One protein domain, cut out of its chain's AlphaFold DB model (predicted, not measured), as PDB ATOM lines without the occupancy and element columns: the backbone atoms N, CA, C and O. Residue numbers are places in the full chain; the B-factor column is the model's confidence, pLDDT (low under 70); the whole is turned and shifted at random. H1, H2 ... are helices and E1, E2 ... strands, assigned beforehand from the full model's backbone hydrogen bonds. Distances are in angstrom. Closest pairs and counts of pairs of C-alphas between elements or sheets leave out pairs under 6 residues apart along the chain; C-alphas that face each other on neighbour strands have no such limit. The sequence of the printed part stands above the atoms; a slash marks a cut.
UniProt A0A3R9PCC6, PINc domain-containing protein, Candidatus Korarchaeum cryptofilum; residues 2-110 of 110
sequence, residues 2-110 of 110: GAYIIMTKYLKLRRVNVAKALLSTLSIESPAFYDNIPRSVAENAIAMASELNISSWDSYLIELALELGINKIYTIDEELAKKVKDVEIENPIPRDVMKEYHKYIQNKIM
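This is residues 2 to 110 of the 110 residues of the protein "PINc domain-containing protein" of Candidatus Korarchaeum cryptofilum (UniProt A0A3R9PCC6). Two helical hairpins that share H2, H1 with H2 and H2 with H3, pack at one end with H4 crossing H3; a small unit of two parallel strands, E1 and E2, with the short H5, sits at the far end of H4, and residues 99 to 110 stick out beyond it as a free arm, nearly all of it H6. The printed part has 109 residues, with six named helices and two named strands in the order H1 H2 H3 H4 E1 H5 E2 H6, and its class is mostly helix. The sheet has the order E1, E2 and is parallel. The whole is loose, with a radius of gyration of the C-alphas of 16.5 A and spans of 48 by 35 by 23 A.

Strands E1, residues 72 to 74, and E2, residues 88 to 90, are parallel neighbours at 22 degrees; N 73 and O 88 are 2.8 A apart and N 90 and O 73 are 3.0 A apart, both within hydrogen-bond range. With H5, residues 80 to 83, they form a strand-helix-strand unit, two parallel strands joined through a helix, with a right-handed crossover. The closest C-alphas of H5 and E2 are those of Ala 81 and Ile 89, 5.2 A apart. For H4, residues 56 to 67, and E1 they are those of Ala 65 and Ile 73, 7.7 A apart. H4 touches H3, residues 39 to 51, at a steep tilt of 51 degrees, opposite ways, closest at the C-alphas of Ala 45 and Ser 59, 4.8 A. H3 and H2, residues 15 to 26, form a helical hairpin and touch at a shallow tilt of 11 degrees, closest at the C-alphas of Arg 15 and Ser 50, 5.4 A. H2 and H1, residues 2 to 10, form another at 21 degrees, closest at the C-alphas of Thr 8 and Arg 15, 5.9 A. H4 touches H1 only at their ends, with residues 56 to 57 of H4 alone; the C-alphas of Tyr 4 and Ser 56 are 6.4 A apart. H6, residues 95 to 109, touches no helix. In H1, H2, H3, H4 and H6 every O i to N i+4 pair is within hydrogen-bond range; H5 is too short for such a pair.

E1 begins at C-alpha 72, (19.531, 112.259, -102.106). H6 is the longest helix, 21.2 A from first to last C-alpha, and ends at C-alpha 109, (4.518, 135.557, -84.960). H3 measures 18.5 A, H4 16.2 A, H2 16.1 A and H1 11.2 A. H1 begins at C-alpha 2, (18.918, 135.337, -108.234).

The C-alphas farthest apart are those of Glu 29 and Asn 107, 49.6 A. The printed part has no cut. The link from H2 to H3, residues 27 to 38, is long, and the other links are tight. The mean pLDDT of the printed part is 93.0, and residue 110, the chain's last, is under 70.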
ATOM      1  N   GLY A   2      19.695 134.250-108.860       93.06
ATOM      2  CA  GLY A   2      18.918 135.337-108.234       93.06
ATOM      3  C   GLY A   2      18.065 136.177-109.198       93.06
ATOM      4  O   GLY A   2      16.909 136.466-108.894       93.06
ATOM      5  N   ALA A   3      18.575 136.483-110.399       94.88
ATOM      6  CA  ALA A   3      17.827 137.219-111.424       94.88
ATOM      7  C   ALA A   3      16.482 136.554-111.776       94.88
ATOM      8  O   ALA A   3      15.465 137.238-111.870       94.88
ATOM      9  N   TYR A   4      16.444 135.219-111.875       96.75
ATOM     10  CA  TYR A   4      15.210 134.478-112.153       96.75
ATOM     11  C   TYR A   4      14.152 134.720-111.069       96.75
ATOM     12  O   TYR A   4      12.990 134.971-111.383       96.75
ATOM     13  N   ILE A   5      14.544 134.704-109.792       96.31
ATOM     14  CA  ILE A   5      13.631 134.951-108.666       96.31
ATOM     15  C   ILE A   5      13.125 136.387-108.684       96.31
ATOM     16  O   ILE A   5      11.924 136.601-108.540       96.31
ATOM     17  N   ILE A   6      14.007 137.365-108.902       97.25
ATOM     18  CA  ILE A   6      13.615 138.778-109.006       97.25
ATOM     19  C   ILE A   6      12.564 138.944-110.108       97.25
ATOM     20  O   ILE A   6      11.467 139.449-109.866       97.25
ATOM     21  N   MET A   7      12.857 138.442-111.304       97.75
ATOM     22  CA  MET A   7      11.998 138.606-112.472       97.75
ATOM     23  C   MET A   7      10.663 137.857-112.350       97.75
ATOM     24  O   MET A   7       9.630 138.376-112.767       97.75
ATOM     25  N   THR A   8      10.649 136.658-111.761       96.94
ATOM     26  CA  THR A   8       9.428 135.835-111.664       96.94
ATOM     27  C   THR A   8       8.590 136.144-110.428       96.94
ATOM     28  O   THR A   8       7.374 136.268-110.536       96.94
ATOM     29  N   LYS A   9       9.207 136.290-109.249       95.00
ATOM     30  CA  LYS A   9       8.498 136.459-107.972       95.00
ATOM     31  C   LYS A   9       8.132 137.914-107.700       95.00
ATOM     32  O   LYS A   9       7.031 138.180-107.226       95.00
ATOM     33  N   TYR A  10       9.033 138.847-108.007       96.50
ATOM     34  CA  TYR A  10       8.853 140.260-107.666       96.50
ATOM     35  C   TYR A  10       8.324 141.071-108.849       96.50
ATOM     36  O   TYR A  10       7.332 141.780-108.700       96.50
ATOM     37  N   LEU A  11       8.913 140.910-110.038       97.69
ATOM     38  CA  LEU A  11       8.432 141.577-111.258       97.69
ATOM     39  C   LEU A  11       7.258 140.845-111.928       97.69
ATOM     40  O   LEU A  11       6.672 141.367-112.874       97.69
ATOM     41  N   LYS A  12       6.898 139.649-111.438       96.75
ATOM     42  CA  LYS A  12       5.756 138.841-111.907       96.75
ATOM     43  C   LYS A  12       5.776 138.548-113.413       96.75
ATOM     44  O   LYS A  12       4.730 138.373-114.039       96.75
ATOM     45  N   LEU A  13       6.967 138.471-114.005       97.88
ATOM     46  CA  LEU A  13       7.135 138.105-115.406       97.88
ATOM     47  C   LEU A  13       6.884 136.604-115.601       97.88
ATOM     48  O   LEU A  13       7.119 135.783-114.713       97.88
ATOM     49  N   ARG A  14       6.426 136.230-116.800       97.44
ATOM     50  CA  ARG A  14       6.179 134.824-117.152       97.44
ATOM     51  C   ARG A  14       7.487 134.031-117.110       97.44
ATOM     52  O   ARG A  14       8.425 134.371-117.827       97.44
ATOM     53  N   ARG A  15       7.509 132.942-116.337       97.12
ATOM     54  CA  ARG A  15       8.677 132.062-116.134       97.12
ATOM     55  C   ARG A  15       9.357 131.636-117.431       97.12
ATOM     56  O   ARG A  15      10.561 131.806-117.545       97.12
ATOM     57  N   VAL A  16       8.579 131.226-118.433       97.69
ATOM     58  CA  VAL A  16       9.090 130.832-119.759       97.69
ATOM     59  C   VAL A  16       9.871 131.966-120.435       97.69
ATOM     60  O   VAL A  16      10.950 131.744-120.980       97.69
ATOM     61  N   ASN A  17       9.367 133.201-120.363       98.06
ATOM     62  CA  ASN A  17      10.038 134.361-120.955       98.06
ATOM     63  C   ASN A  17      11.315 134.712-120.185       98.06
ATOM     64  O   ASN A  17      12.330 135.040-120.795       98.06
ATOM     65  N   VAL A  18      11.264 134.625-118.851       98.00
ATOM     66  CA  VAL A  18      12.427 134.854-117.987       98.00
ATOM     67  C   VAL A  18      13.508 133.808-118.252       98.00
ATOM     68  O   VAL A  18      14.660 134.175-118.450       98.00
ATOM     69  N   ALA A  19      13.143 132.527-118.312       97.75
ATOM     70  CA  ALA A  19      14.066 131.442-118.613       97.75
ATOM     71  C   ALA A  19      14.729 131.648-119.973       97.75
ATOM     72  O   ALA A  19      15.951 131.651-120.050       97.75
ATOM     73  N   LYS A  20      13.945 131.942-121.019       98.00
ATOM     74  CA  LYS A  20      14.478 132.240-122.353       98.00
ATOM     75  C   LYS A  20      15.487 133.393-122.328       98.00
ATOM     76  O   LYS A  20      16.575 133.254-122.874       98.00
ATOM     77  N   ALA A  21      15.150 134.510-121.681       97.62
ATOM     78  CA  ALA A  21      16.031 135.676-121.606       97.62
ATOM     79  C   ALA A  21      17.331 135.387-120.838       97.62
ATOM     80  O   ALA A  21      18.408 135.812-121.257       97.62
ATOM     81  N   LEU A  22      17.250 134.650-119.728       95.75
ATOM     82  CA  LEU A  22      18.427 134.304-118.938       95.75
ATOM     83  C   LEU A  22      19.302 133.259-119.637       95.75
ATOM     84  O   LEU A  22      20.516 133.408-119.620       95.75
ATOM     85  N   LEU A  23      18.719 132.268-120.314       95.69
ATOM     86  CA  LEU A  23      19.470 131.304-121.127       95.69
ATOM     87  C   LEU A  23      20.196 131.993-122.291       95.69
ATOM     88  O   LEU A  23      21.379 131.753-122.504       95.69
ATOM     89  N   SER A  24      19.541 132.934-122.979       95.44
ATOM     90  CA  SER A  24      20.201 133.789-123.980       95.44
ATOM     91  C   SER A  24      21.308 134.672-123.396       95.44
ATOM     92  O   SER A  24      22.224 135.063-124.107       95.44
ATOM     93  N   THR A  25      21.228 135.020-122.112       93.44
ATOM     94  CA  THR A  25      22.292 135.776-121.440       93.44
ATOM     95  C   THR A  25      23.483 134.870-121.128       93.44
ATOM     96  O   THR A  25      24.626 135.246-121.367       93.44
ATOM     97  N   LEU A  26      23.215 133.659-120.634       90.19
ATOM     98  CA  LEU A  26      24.225 132.643-120.338       90.19
ATOM     99  C   LEU A  26      24.998 132.208-121.597       90.19
ATOM    100  O   LEU A  26      26.212 132.027-121.541       90.19
ATOM    101  N   SER A  27      24.356 132.193-122.769       89.19
ATOM    102  CA  SER A  27      25.030 131.861-124.032       89.19
ATOM    103  C   SER A  27      26.154 132.828-124.443       89.19
ATOM    104  O   SER A  27      26.854 132.553-125.408       89.19
ATOM    105  N   ILE A  28      26.336 133.962-123.751       88.50
ATOM    106  CA  ILE A  28      27.412 134.940-124.016       88.50
ATOM    107  C   ILE A  28      28.784 134.440-123.505       88.50
ATOM    108  O   ILE A  28      29.795 135.112-123.667       88.50
ATOM    109  N   GLU A  29      28.851 133.240-122.922       80.81
ATOM    110  CA  GLU A  29      30.094 132.553-122.531       80.81
ATOM    111  C   GLU A  29      31.032 133.364-121.620       80.81
ATOM    112  O   GLU A  29      32.239 133.131-121.577       80.81
ATOM    113  N   SER A  30      30.489 134.315-120.859       85.75
ATOM    114  CA  SER A  30      31.296 135.134-119.959       85.75
ATOM    115  C   SER A  30      31.723 134.329-118.726       85.75
ATOM    116  O   SER A  30      30.852 133.801-118.025       85.75
ATOM    117  N   PRO A  31      33.023 134.313-118.372       79.50
ATOM    118  CA  PRO A  31      33.496 133.740-117.110       79.50
ATOM    119  C   PRO A  31      32.839 134.369-115.874       79.50
ATOM    120  O   PRO A  31      32.778 133.752-114.824       79.50
ATOM    121  N   ALA A  32      32.288 135.582-115.986       83.44
ATOM    122  CA  ALA A  32      31.584 136.229-114.879       83.44
ATOM    123  C   ALA A  32      30.273 135.521-114.477       83.44
ATOM    124  O   ALA A  32      29.710 135.834-113.429       83.44
ATOM    125  N   PHE A  33      29.750 134.615-115.310       79.25
ATOM    126  CA  PHE A  33      28.501 133.895-115.041       79.25
ATOM    127  C   PHE A  33      28.709 132.535-114.382       79.25
ATOM    128  O   PHE A  33      27.778 132.018-113.761       79.25
ATOM    129  N   TYR A  34      29.909 131.972-114.514       78.50
ATOM    130  CA  TYR A  34      30.231 130.624-114.075       78.50
ATOM    131  C   TYR A  34      31.479 130.706-113.215       78.50
ATOM    132  O   TYR A  34      32.558 131.025-113.703       78.50
ATOM    133  N   ASP A  35      31.301 130.457-111.924       74.69
ATOM    134  CA  ASP A  35      32.425 130.251-111.021       74.69
ATOM    135  C   ASP A  35      32.941 128.808-111.223       74.69
ATOM    136  O   ASP A  35      33.087 128.338-112.350       74.69
ATOM    137  N   ASN A  36      33.127 128.041-110.153       81.31
ATOM    138  CA  ASN A  36      33.653 126.672-110.219       81.31
ATOM    139  C   ASN A  36      32.625 125.593-110.621       81.31
ATOM    140  O   ASN A  36      32.839 124.415-110.339       81.31
ATOM    141  N   ILE A  37      31.499 125.968-111.232       81.31
ATOM    142  CA  ILE A  37      30.444 125.026-111.637       81.31
ATOM    143  C   ILE A  37      30.364 124.895-113.160       81.31
ATOM    144  O   ILE A  37      30.537 125.893-113.867       81.31
ATOM    145  N   PRO A  38      30.043 123.700-113.689       88.12
ATOM    146  CA  PRO A  38      29.781 123.543-115.111       88.12
ATOM    147  C   PRO A  38      28.639 124.456-115.565       88.12
ATOM    148  O   PRO A  38      27.618 124.597-114.889       88.12
ATOM    149  N   ARG A  39      28.789 125.053-116.751       89.06
ATOM    150  CA  ARG A  39      27.746 125.886-117.368       89.06
ATOM    151  C   ARG A  39      26.409 125.152-117.471       89.06
ATOM    152  O   ARG A  39      25.370 125.755-117.201       89.06
ATOM    153  N   SER A  40      26.460 123.874-117.843       91.56
ATOM    154  CA  SER A  40      25.295 123.000-117.986       91.56
ATOM    155  C   SER A  40      24.424 123.013-116.735       91.56
ATOM    156  O   SER A  40      23.214 123.151-116.853       91.56
ATOM    157  N   VAL A  41      25.024 122.993-115.539       93.56
ATOM    158  CA  VAL A  41      24.291 123.047-114.264       93.56
ATOM    159  C   VAL A  41      23.450 124.319-114.170       93.56
ATOM    160  O   VAL A  41      22.273 124.272-113.822       93.56
ATOM    161  N   ALA A  42      24.019 125.479-114.508       92.25
ATOM    162  CA  ALA A  42      23.294 126.746-114.448       92.25
ATOM    163  C   ALA A  42      22.185 126.839-115.511       92.25
ATOM    164  O   ALA A  42      21.097 127.346-115.227       92.25
ATOM    165  N   GLU A  43      22.449 126.360-116.727       94.69
ATOM    166  CA  GLU A  43      21.483 126.369-117.830       94.69
ATOM    167  C   GLU A  43      20.314 125.419-117.561       94.69
ATOM    168  O   GLU A  43      19.153 125.845-117.582       94.69
ATOM    169  N   ASN A  44      20.613 124.168-117.216       95.94
ATOM    170  CA  ASN A  44      19.613 123.167-116.875       95.94
ATOM    171  C   ASN A  44      18.779 123.622-115.680       95.94
ATOM    172  O   ASN A  44      17.555 123.521-115.705       95.94
ATOM    173  N   ALA A  45      19.400 124.244-114.674       95.75
ATOM    174  CA  ALA A  45      18.667 124.704-113.506       95.75
ATOM    175  C   ALA A  45      17.663 125.808-113.858       95.75
ATOM    176  O   ALA A  45      16.560 125.846-113.307       95.75
ATOM    177  N   ILE A  46      17.994 126.713-114.784       96.88
ATOM    178  CA  ILE A  46      17.043 127.726-115.263       96.88
ATOM    179  C   ILE A  46      15.906 127.074-116.060       96.88
ATOM    180  O   ILE A  46      14.746 127.460-115.878       96.88
ATOM    181  N   ALA A  47      16.218 126.094-116.909       97.06
ATOM    182  CA  ALA A  47      15.219 125.350-117.671       97.06
ATOM    183  C   ALA A  47      14.255 124.594-116.737       97.06
ATOM    184  O   ALA A  47      13.045 124.839-116.772       97.06
ATOM    185  N   MET A  48      14.792 123.793-115.814       96.62
ATOM    186  CA  MET A  48      14.045 123.026-114.817       96.62
ATOM    187  C   MET A  48      13.194 123.929-113.912       96.62
ATOM    188  O   MET A  48      12.030 123.628-113.651       96.62
ATOM    189  N   ALA A  49      13.713 125.084-113.470       97.00
ATOM    190  CA  ALA A  49      12.938 126.038-112.664       97.00
ATOM    191  C   ALA A  49      11.688 126.555-113.386       97.00
ATOM    192  O   ALA A  49      10.695 126.933-112.750       97.00
ATOM    193  N   SER A  50      11.761 126.670-114.712       97.25
ATOM    194  CA  SER A  50      10.636 127.084-115.543       97.25
ATOM    195  C   SER A  50       9.665 125.937-115.772       97.25
ATOM    196  O   SER A  50       8.462 126.148-115.632       97.25
ATOM    197  N   GLU A  51      10.175 124.747-116.087       96.38
ATOM    198  CA  GLU A  51       9.380 123.550-116.365       96.38
ATOM    199  C   GLU A  51       8.605 123.069-115.132       96.38
ATOM    200  O   GLU A  51       7.382 122.945-115.171       96.38
ATOM    201  N   LEU A  52       9.295 122.887-114.004       94.94
ATOM    202  CA  LEU A  52       8.707 122.355-112.771       94.94
ATOM    203  C   LEU A  52       8.035 123.429-111.906       94.94
ATOM    204  O   LEU A  52       7.458 123.126-110.858       94.94
ATOM    205  N   ASN A  53       8.096 124.699-112.320       94.25
ATOM    206  CA  ASN A  53       7.543 125.826-111.569       94.25
ATOM    207  C   ASN A  53       8.040 125.837-110.102       94.25
ATOM    208  O   ASN A  53       7.252 125.918-109.151       94.25
ATOM    209  N   ILE A  54       9.359 125.719-109.922       93.81
ATOM    210  CA  ILE A  54      10.065 125.765-108.626       93.81
ATOM    211  C   ILE A  54      10.977 126.993-108.538       93.81
ATOM    212  O   ILE A  54      11.033 127.801-109.475       93.81
ATOM    213  N   SER A  55      11.617 127.222-107.390       93.56
ATOM    214  CA  SER A  55      12.643 128.262-107.286       93.56
ATOM    215  C   SER A  55      13.825 127.915-108.185       93.56
ATOM    216  O   SER A  55      14.146 126.747-108.374       93.56
ATOM    217  N   SER A  56      14.517 128.934-108.693       95.00
ATOM    218  CA  SER A  56      15.786 128.709-109.384       95.00
ATOM    219  C   SER A  56      16.854 128.149-108.436       95.00
ATOM    220  O   SER A  56      17.705 127.382-108.857       95.00
ATOM    221  N   TRP A  57      16.812 128.477-107.143       94.44
ATOM    222  CA  TRP A  57      17.745 127.873-106.185       94.44
ATOM    223  C   TRP A  57      17.471 126.387-105.939       94.44
ATOM    224  O   TRP A  57      18.428 125.632-105.813       94.44
ATOM    225  N   ASP A  58      16.206 125.958-105.930       95.00
ATOM    226  CA  ASP A  58      15.873 124.540-105.746       95.00
ATOM    227  C   ASP A  58      16.373 123.732-106.946       95.00
ATOM    228  O   ASP A  58      17.085 122.748-106.775       95.00
ATOM    229  N   SER A  59      16.084 124.196-108.168       95.75
ATOM    230  CA  SER A  59      16.576 123.548-109.387       95.75
ATOM    231  C   SER A  59      18.099 123.571-109.497       95.75
ATOM    232  O   SER A  59      18.682 122.604-109.965       95.75
ATOM    233  N   TYR A  60      18.760 124.632-109.025       94.94
ATOM    234  CA  TYR A  60      20.221 124.691-108.971       94.94
ATOM    235  C   TYR A  60      20.811 123.584-108.098       94.94
ATOM    236  O   TYR A  60      21.752 122.916-108.514       94.94
ATOM    237  N   LEU A  61      20.259 123.387-106.897       94.44
ATOM    238  CA  LEU A  61      20.724 122.341-105.988       94.44
ATOM    239  C   LEU A  61      20.462 120.943-106.552       94.44
ATOM    240  O   LEU A  61      21.297 120.064-106.374       94.44
ATOM    241  N   ILE A  62      19.342 120.751-107.252       95.69
ATOM    242  CA  ILE A  62      19.008 119.484-107.912       95.69
ATOM    243  C   ILE A  62      19.989 119.186-109.046       95.69
ATOM    244  O   ILE A  62      20.583 118.115-109.059       95.69
ATOM    245  N   GLU A  63      20.213 120.131-109.959       95.75
ATOM    246  CA  GLU A  63      21.161 119.953-111.067       95.75
ATOM    247  C   GLU A  63      22.588 119.739-110.573       95.75
ATOM    248  O   GLU A  63      23.311 118.899-111.100       95.75
ATOM    249  N   LEU A  64      22.990 120.450-109.518       94.62
ATOM    250  CA  LEU A  64      24.290 120.237-108.895       94.62
ATOM    251  C   LEU A  64      24.388 118.846-108.251       94.62
ATOM    252  O   LEU A  64      25.427 118.202-108.356       94.62
ATOM    253  N   ALA A  65      23.326 118.372-107.594       95.19
ATOM    254  CA  ALA A  65      23.295 117.026-107.032       95.19
ATOM    255  C   ALA A  65      23.426 115.966-108.134       95.19
ATOM    256  O   ALA A  65      24.255 115.067-108.008       95.19
ATOM    257  N   LEU A  66      22.687 116.116-109.237       94.31
ATOM    258  CA  LEU A  66      22.769 115.229-110.397       94.31
ATOM    259  C   LEU A  66      24.176 115.217-111.011       94.31
ATOM    260  O   LEU A  66      24.732 114.141-111.224       94.31
ATOM    261  N   GLU A  67      24.778 116.390-111.221       94.19
ATOM    262  CA  GLU A  67      26.144 116.531-111.748       94.19
ATOM    263  C   GLU A  67      27.186 115.844-110.848       94.19
ATOM    264  O   GLU A  67      28.135 115.230-111.330       94.19
ATOM    265  N   LEU A  68      26.997 115.903-109.528       94.31
ATOM    266  CA  LEU A  68      27.888 115.281-108.545       94.31
ATOM    267  C   LEU A  68      27.568 113.801-108.266       94.31
ATOM    268  O   LEU A  68      28.224 113.188-107.422       94.31
ATOM    269  N   GLY A  69      26.565 113.216-108.931       95.06
ATOM    270  CA  GLY A  69      26.119 111.842-108.675       95.06
ATOM    271  C   GLY A  69      25.473 111.644-107.297       95.06
ATOM    272  O   GLY A  69      25.438 110.529-106.776       95.06
ATOM    273  N   ILE A  70      24.974 112.720-106.687       96.12
ATOM    274  CA  ILE A  70      24.253 112.707-105.416       96.12
ATOM    275  C   ILE A  70      22.783 112.403-105.700       96.12
ATOM    276  O   ILE A  70      22.077 113.175-106.343       96.12
ATOM    277  N   ASN A  71      22.301 111.282-105.172       94.06
ATOM    278  CA  ASN A  71      20.940 110.800-105.404       94.06
ATOM    279  C   ASN A  71      19.944 111.172-104.295       94.06
ATOM    280  O   ASN A  71      18.779 110.801-104.407       94.06
ATOM    281  N   LYS A  72      20.376 111.879-103.243       95.69
ATOM    282  CA  LYS A  72      19.531 112.259-102.106       95.69
ATOM    283  C   LYS A  72      19.761 113.708-101.676       95.69
ATOM    284  O   LYS A  72      20.896 114.112-101.435       95.69
ATOM    285  N   ILE A  73      18.677 114.466-101.518       95.81
ATOM    286  CA  ILE A  73      18.665 115.825-100.967       95.81
ATOM    287  C   ILE A  73      17.819 115.839 -99.694       95.81
ATOM    288  O   ILE A  73      16.652 115.448 -99.697       95.81
ATOM    289  N   TYR A  74      18.402 116.357 -98.615       95.75
ATOM    290  CA  TYR A  74      17.694 116.584 -97.361       95.75
ATOM    291  C   TYR A  74      17.111 117.996 -97.306       95.75
ATOM    292  O   TYR A  74      17.846 118.978 -97.406       95.75
ATOM    293  N   THR A  75      15.796 118.116 -97.128       94.06
ATOM    294  CA  THR A  75      15.106 119.416 -97.050       94.06
ATOM    295  C   THR A  75      13.807 119.328 -96.259       94.06
ATOM    296  O   THR A  75      13.122 118.311 -96.275       94.06
ATOM    297  N   ILE A  76      13.435 120.423 -95.596       93.81
ATOM    298  CA  ILE A  76      12.128 120.560 -94.937       93.81
ATOM    299  C   ILE A  76      10.989 120.853 -95.928       93.81
ATOM    300  O   ILE A  76       9.822 120.782 -95.549       93.81
ATOM    301  N   ASP A  77      11.310 121.222 -97.174       91.69
ATOM    302  CA  ASP A  77      10.317 121.490 -98.217       91.69
ATOM    303  C   ASP A  77       9.814 120.181 -98.844       91.69
ATOM    304  O   ASP A  77      10.300 119.715 -99.876       91.69
ATOM    305  N   GLU A  78       8.812 119.584 -98.201       88.12
ATOM    306  CA  GLU A  78       8.190 118.338 -98.657       88.12
ATOM    307  C   GLU A  78       7.429 118.491 -99.991       88.12
ATOM    308  O   GLU A  78       7.153 117.492-100.659       88.12
ATOM    309  N   GLU A  79       7.102 119.713-100.433       89.50
ATOM    310  CA  GLU A  79       6.455 119.921-101.736       89.50
ATOM    311  C   GLU A  79       7.425 119.692-102.901       89.50
ATOM    312  O   GLU A  79       6.993 119.327-104.000       89.50
ATOM    313  N   LEU A  80       8.733 119.845-102.669       92.31
ATOM    314  CA  LEU A  80       9.754 119.601-103.686       92.31
ATOM    315  C   LEU A  80       9.777 118.124-104.112       92.31
ATOM    316  O   LEU A  80       9.872 117.833-105.307       92.31
ATOM    317  N   ALA A  81       9.551 117.205-103.165       91.00
ATOM    318  CA  ALA A  81       9.454 115.763-103.411       91.00
ATOM    319  C   ALA A  81       8.327 115.381-104.388       91.00
ATOM    320  O   ALA A  81       8.386 114.341-105.038       91.00
ATOM    321  N   LYS A  82       7.287 116.216-104.525       90.75
ATOM    322  CA  LYS A  82       6.183 115.964-105.468       90.75
ATOM    323  C   LYS A  82       6.518 116.377-106.899       90.75
ATOM    324  O   LYS A  82       5.850 115.932-107.832       90.75
ATOM    325  N   LYS A  83       7.491 117.273-107.071       91.88
ATOM    326  CA  LYS A  83       7.819 117.898-108.358       91.88
ATOM    327  C   LYS A  83       9.045 117.284-109.023       91.88
ATOM    328  O   LYS A  83       9.131 117.316-110.244       91.88
ATOM    329  N   VAL A  84       9.962 116.736-108.235       91.94
ATOM    330  CA  VAL A  84      11.264 116.235-108.687       91.94
ATOM    331  C   VAL A  84      11.288 114.722-108.520       91.94
ATOM    332  O   VAL A  84      10.897 114.220-107.470       91.94
ATOM    333  N   LYS A  85      11.707 113.995-109.560       88.75
ATOM    334  CA  LYS A  85      11.736 112.520-109.556       88.75
ATOM    335  C   LYS A  85      13.135 111.932-109.686       88.75
ATOM    336  O   LYS A  85      13.327 110.775-109.331       88.75
ATOM    337  N   ASP A  86      14.085 112.714-110.184       89.56
ATOM    338  CA  ASP A  86      15.434 112.242-110.509       89.56
ATOM    339  C   ASP A  86      16.345 112.137-109.275       89.56
ATOM    340  O   ASP A  86      17.391 111.495-109.325       89.56
ATOM    341  N   VAL A  87      15.935 112.739-108.153       93.38
ATOM    342  CA  VAL A  87      16.662 112.751-106.879       93.38
ATOM    343  C   VAL A  87      15.689 112.420-105.746       93.38
ATOM    344  O   VAL A  87      14.564 112.921-105.719       93.38
ATOM    345  N   GLU A  88      16.114 111.584-104.797       95.06
ATOM    346  CA  GLU A  88      15.358 111.287-103.581       95.06
ATOM    347  C   GLU A  88      15.330 112.525-102.680       95.06
ATOM    348  O   GLU A  88      16.369 113.069-102.311       95.06
ATOM    349  N   ILE A  89      14.135 112.979-102.315       94.81
ATOM    350  CA  ILE A  89      13.955 114.127-101.429       94.81
ATOM    351  C   ILE A  89      13.396 113.628-100.105       94.81
ATOM    352  O   ILE A  89      12.319 113.033-100.061       94.81
ATOM    353  N   GLU A  90      14.124 113.897 -99.025       94.31
ATOM    354  CA  GLU A  90      13.780 113.427 -97.688       94.31
ATOM    355  C   GLU A  90      13.823 114.578 -96.681       94.31
ATOM    356  O   GLU A  90      14.783 115.346 -96.630       94.31
ATOM    357  N   ASN A  91      12.796 114.688 -95.840       95.12
ATOM    358  CA  ASN A  91      12.850 115.569 -94.682       95.12
ATOM    359  C   ASN A  91      13.569 114.841 -93.537       95.12
ATOM    360  O   ASN A  91      13.014 113.874 -93.013       95.12
ATOM    361  N   PRO A  92      14.776 115.281 -93.127       95.38
ATOM    362  CA  PRO A  92      15.528 114.595 -92.080       95.38
ATOM    363  C   PRO A  92      14.933 114.822 -90.682       95.38
ATOM    364  O   PRO A  92      15.365 114.186 -89.722       95.38
ATOM    365  N   ILE A  93      13.987 115.756 -90.535       95.69
ATOM    366  CA  ILE A  93      13.415 116.118 -89.241       95.69
ATOM    367  C   ILE A  93      12.158 115.275 -88.987       95.69
ATOM    368  O   ILE A  93      11.234 115.290 -89.808       95.69
ATOM    369  N   PRO A  94      12.065 114.580 -87.835       95.69
ATOM    370  CA  PRO A  94      10.869 113.836 -87.462       95.69
ATOM    371  C   PRO A  94       9.599 114.695 -87.512       95.69
ATOM    372  O   PRO A  94       9.590 115.874 -87.148       95.69
ATOM    373  N   ARG A  95       8.492 114.098 -87.965       93.81
ATOM    374  CA  ARG A  95       7.229 114.820 -88.196       93.81
ATOM    375  C   ARG A  95       6.655 115.460 -86.934       93.81
ATOM    376  O   ARG A  95       6.026 116.510 -87.016       93.81
ATOM    377  N   ASP A  96       6.807 114.815 -85.788       96.56
ATOM    378  CA  ASP A  96       6.431 115.333 -84.473       96.56
ATOM    379  C   ASP A  96       7.246 116.581 -84.115       96.56
ATOM    380  O   ASP A  96       6.659 117.619 -83.815       96.56
ATOM    381  N   VAL A  97       8.567 116.533 -84.296       96.94
ATOM    382  CA  VAL A  97       9.459 117.684 -84.085       96.94
ATOM    383  C   VAL A  97       9.117 118.834 -85.038       96.94
ATOM    384  O   VAL A  97       9.024 119.988 -84.616       96.94
ATOM    385  N   MET A  98       8.832 118.546 -86.314       95.56
ATOM    386  CA  MET A  98       8.376 119.571 -87.260       95.56
ATOM    387  C   MET A  98       7.050 120.206 -86.834       95.56
ATOM    388  O   MET A  98       6.873 121.413 -86.996       95.56
ATOM    389  N   LYS A  99       6.103 119.439 -86.280       95.31
ATOM    390  CA  LYS A  99       4.840 119.996 -85.762       95.31
ATOM    391  C   LYS A  99       5.080 120.922 -84.573       95.31
ATOM    392  O   LYS A  99       4.475 121.992 -84.516       95.31
ATOM    393  N   GLU A 100       5.958 120.536 -83.651       96.50
ATOM    394  CA  GLU A 100       6.335 121.379 -82.514       96.50
ATOM    395  C   GLU A 100       6.994 122.681 -82.968       96.50
ATOM    396  O   GLU A 100       6.601 123.755 -82.510       96.50
ATOM    397  N   TYR A 101       7.915 122.601 -83.934       94.12
ATOM    398  CA  TYR A 101       8.542 123.771 -84.543       94.12
ATOM    399  C   TYR A 101       7.502 124.733 -85.136       94.12
ATOM    400  O   TYR A 101       7.495 125.917 -84.798       94.12
ATOM    401  N   HIS A 102       6.568 124.238 -85.955       93.44
ATOM    402  CA  HIS A 102       5.526 125.086 -86.543       93.44
ATOM    403  C   HIS A 102       4.624 125.726 -85.482       93.44
ATOM    404  O   HIS A 102       4.314 126.914 -85.585       93.44
ATOM    405  N   LYS A 103       4.246 124.977 -84.437       96.19
ATOM    406  CA  LYS A 103       3.457 125.506 -83.316       96.19
ATOM    407  C   LYS A 103       4.206 126.609 -82.569       96.19
ATOM    408  O   LYS A 103       3.627 127.643 -82.248       96.19
ATOM    409  N   TYR A 104       5.496 126.408 -82.310       95.81
ATOM    410  CA  TYR A 104       6.341 127.404 -81.659       95.81
ATOM    411  C   TYR A 104       6.442 128.697 -82.480       95.81
ATOM    412  O   TYR A 104       6.292 129.785 -81.924       95.81
ATOM    413  N   ILE A 105       6.652 128.588 -83.795       94.75
ATOM    414  CA  ILE A 105       6.729 129.747 -84.693       94.75
ATOM    415  C   ILE A 105       5.391 130.495 -84.755       94.75
ATOM    416  O   ILE A 105       5.378 131.719 -84.648       94.75
ATOM    417  N   GLN A 106       4.267 129.780 -84.863       94.69
ATOM    418  CA  GLN A 106       2.931 130.388 -84.861       94.69
ATOM    419  C   GLN A 106       2.676 131.208 -83.592       94.69
ATOM    420  O   GLN A 106       2.224 132.340 -83.696       94.69
ATOM    421  N   ASN A 107       3.056 130.691 -82.420       94.94
ATOM    422  CA  ASN A 107       2.882 131.379 -81.135       94.94
ATOM    423  C   ASN A 107       3.788 132.607 -80.930       94.94
ATOM    424  O   ASN A 107       3.615 133.320 -79.946       94.94
ATOM    425  N   LYS A 108       4.816 132.798 -81.767       92.44
ATOM    426  CA  LYS A 108       5.730 133.952 -81.691       92.44
ATOM    427  C   LYS A 108       5.443 135.029 -82.731       92.44
ATOM    428  O   LYS A 108       5.897 136.157 -82.555       92.44
ATOM    429  N   ILE A 109       4.812 134.655 -83.841       85.12
ATOM    430  CA  ILE A 109       4.518 135.557 -84.960       85.12
ATOM    431  C   ILE A 109       3.070 136.080 -84.886       85.12
ATOM    432  O   ILE A 109       2.811 137.170 -85.395       85.12
ATOM    433  N   MET A 110       2.154 135.338 -84.250       55.66
ATOM    434  CA  MET A 110       0.856 135.848 -83.771       55.66
ATOM    435  C   MET A 110       0.967 136.351 -82.337       55.66
ATOM    436  O   MET A 110       0.236 137.315 -82.023       55.66
TER     437      MET A 110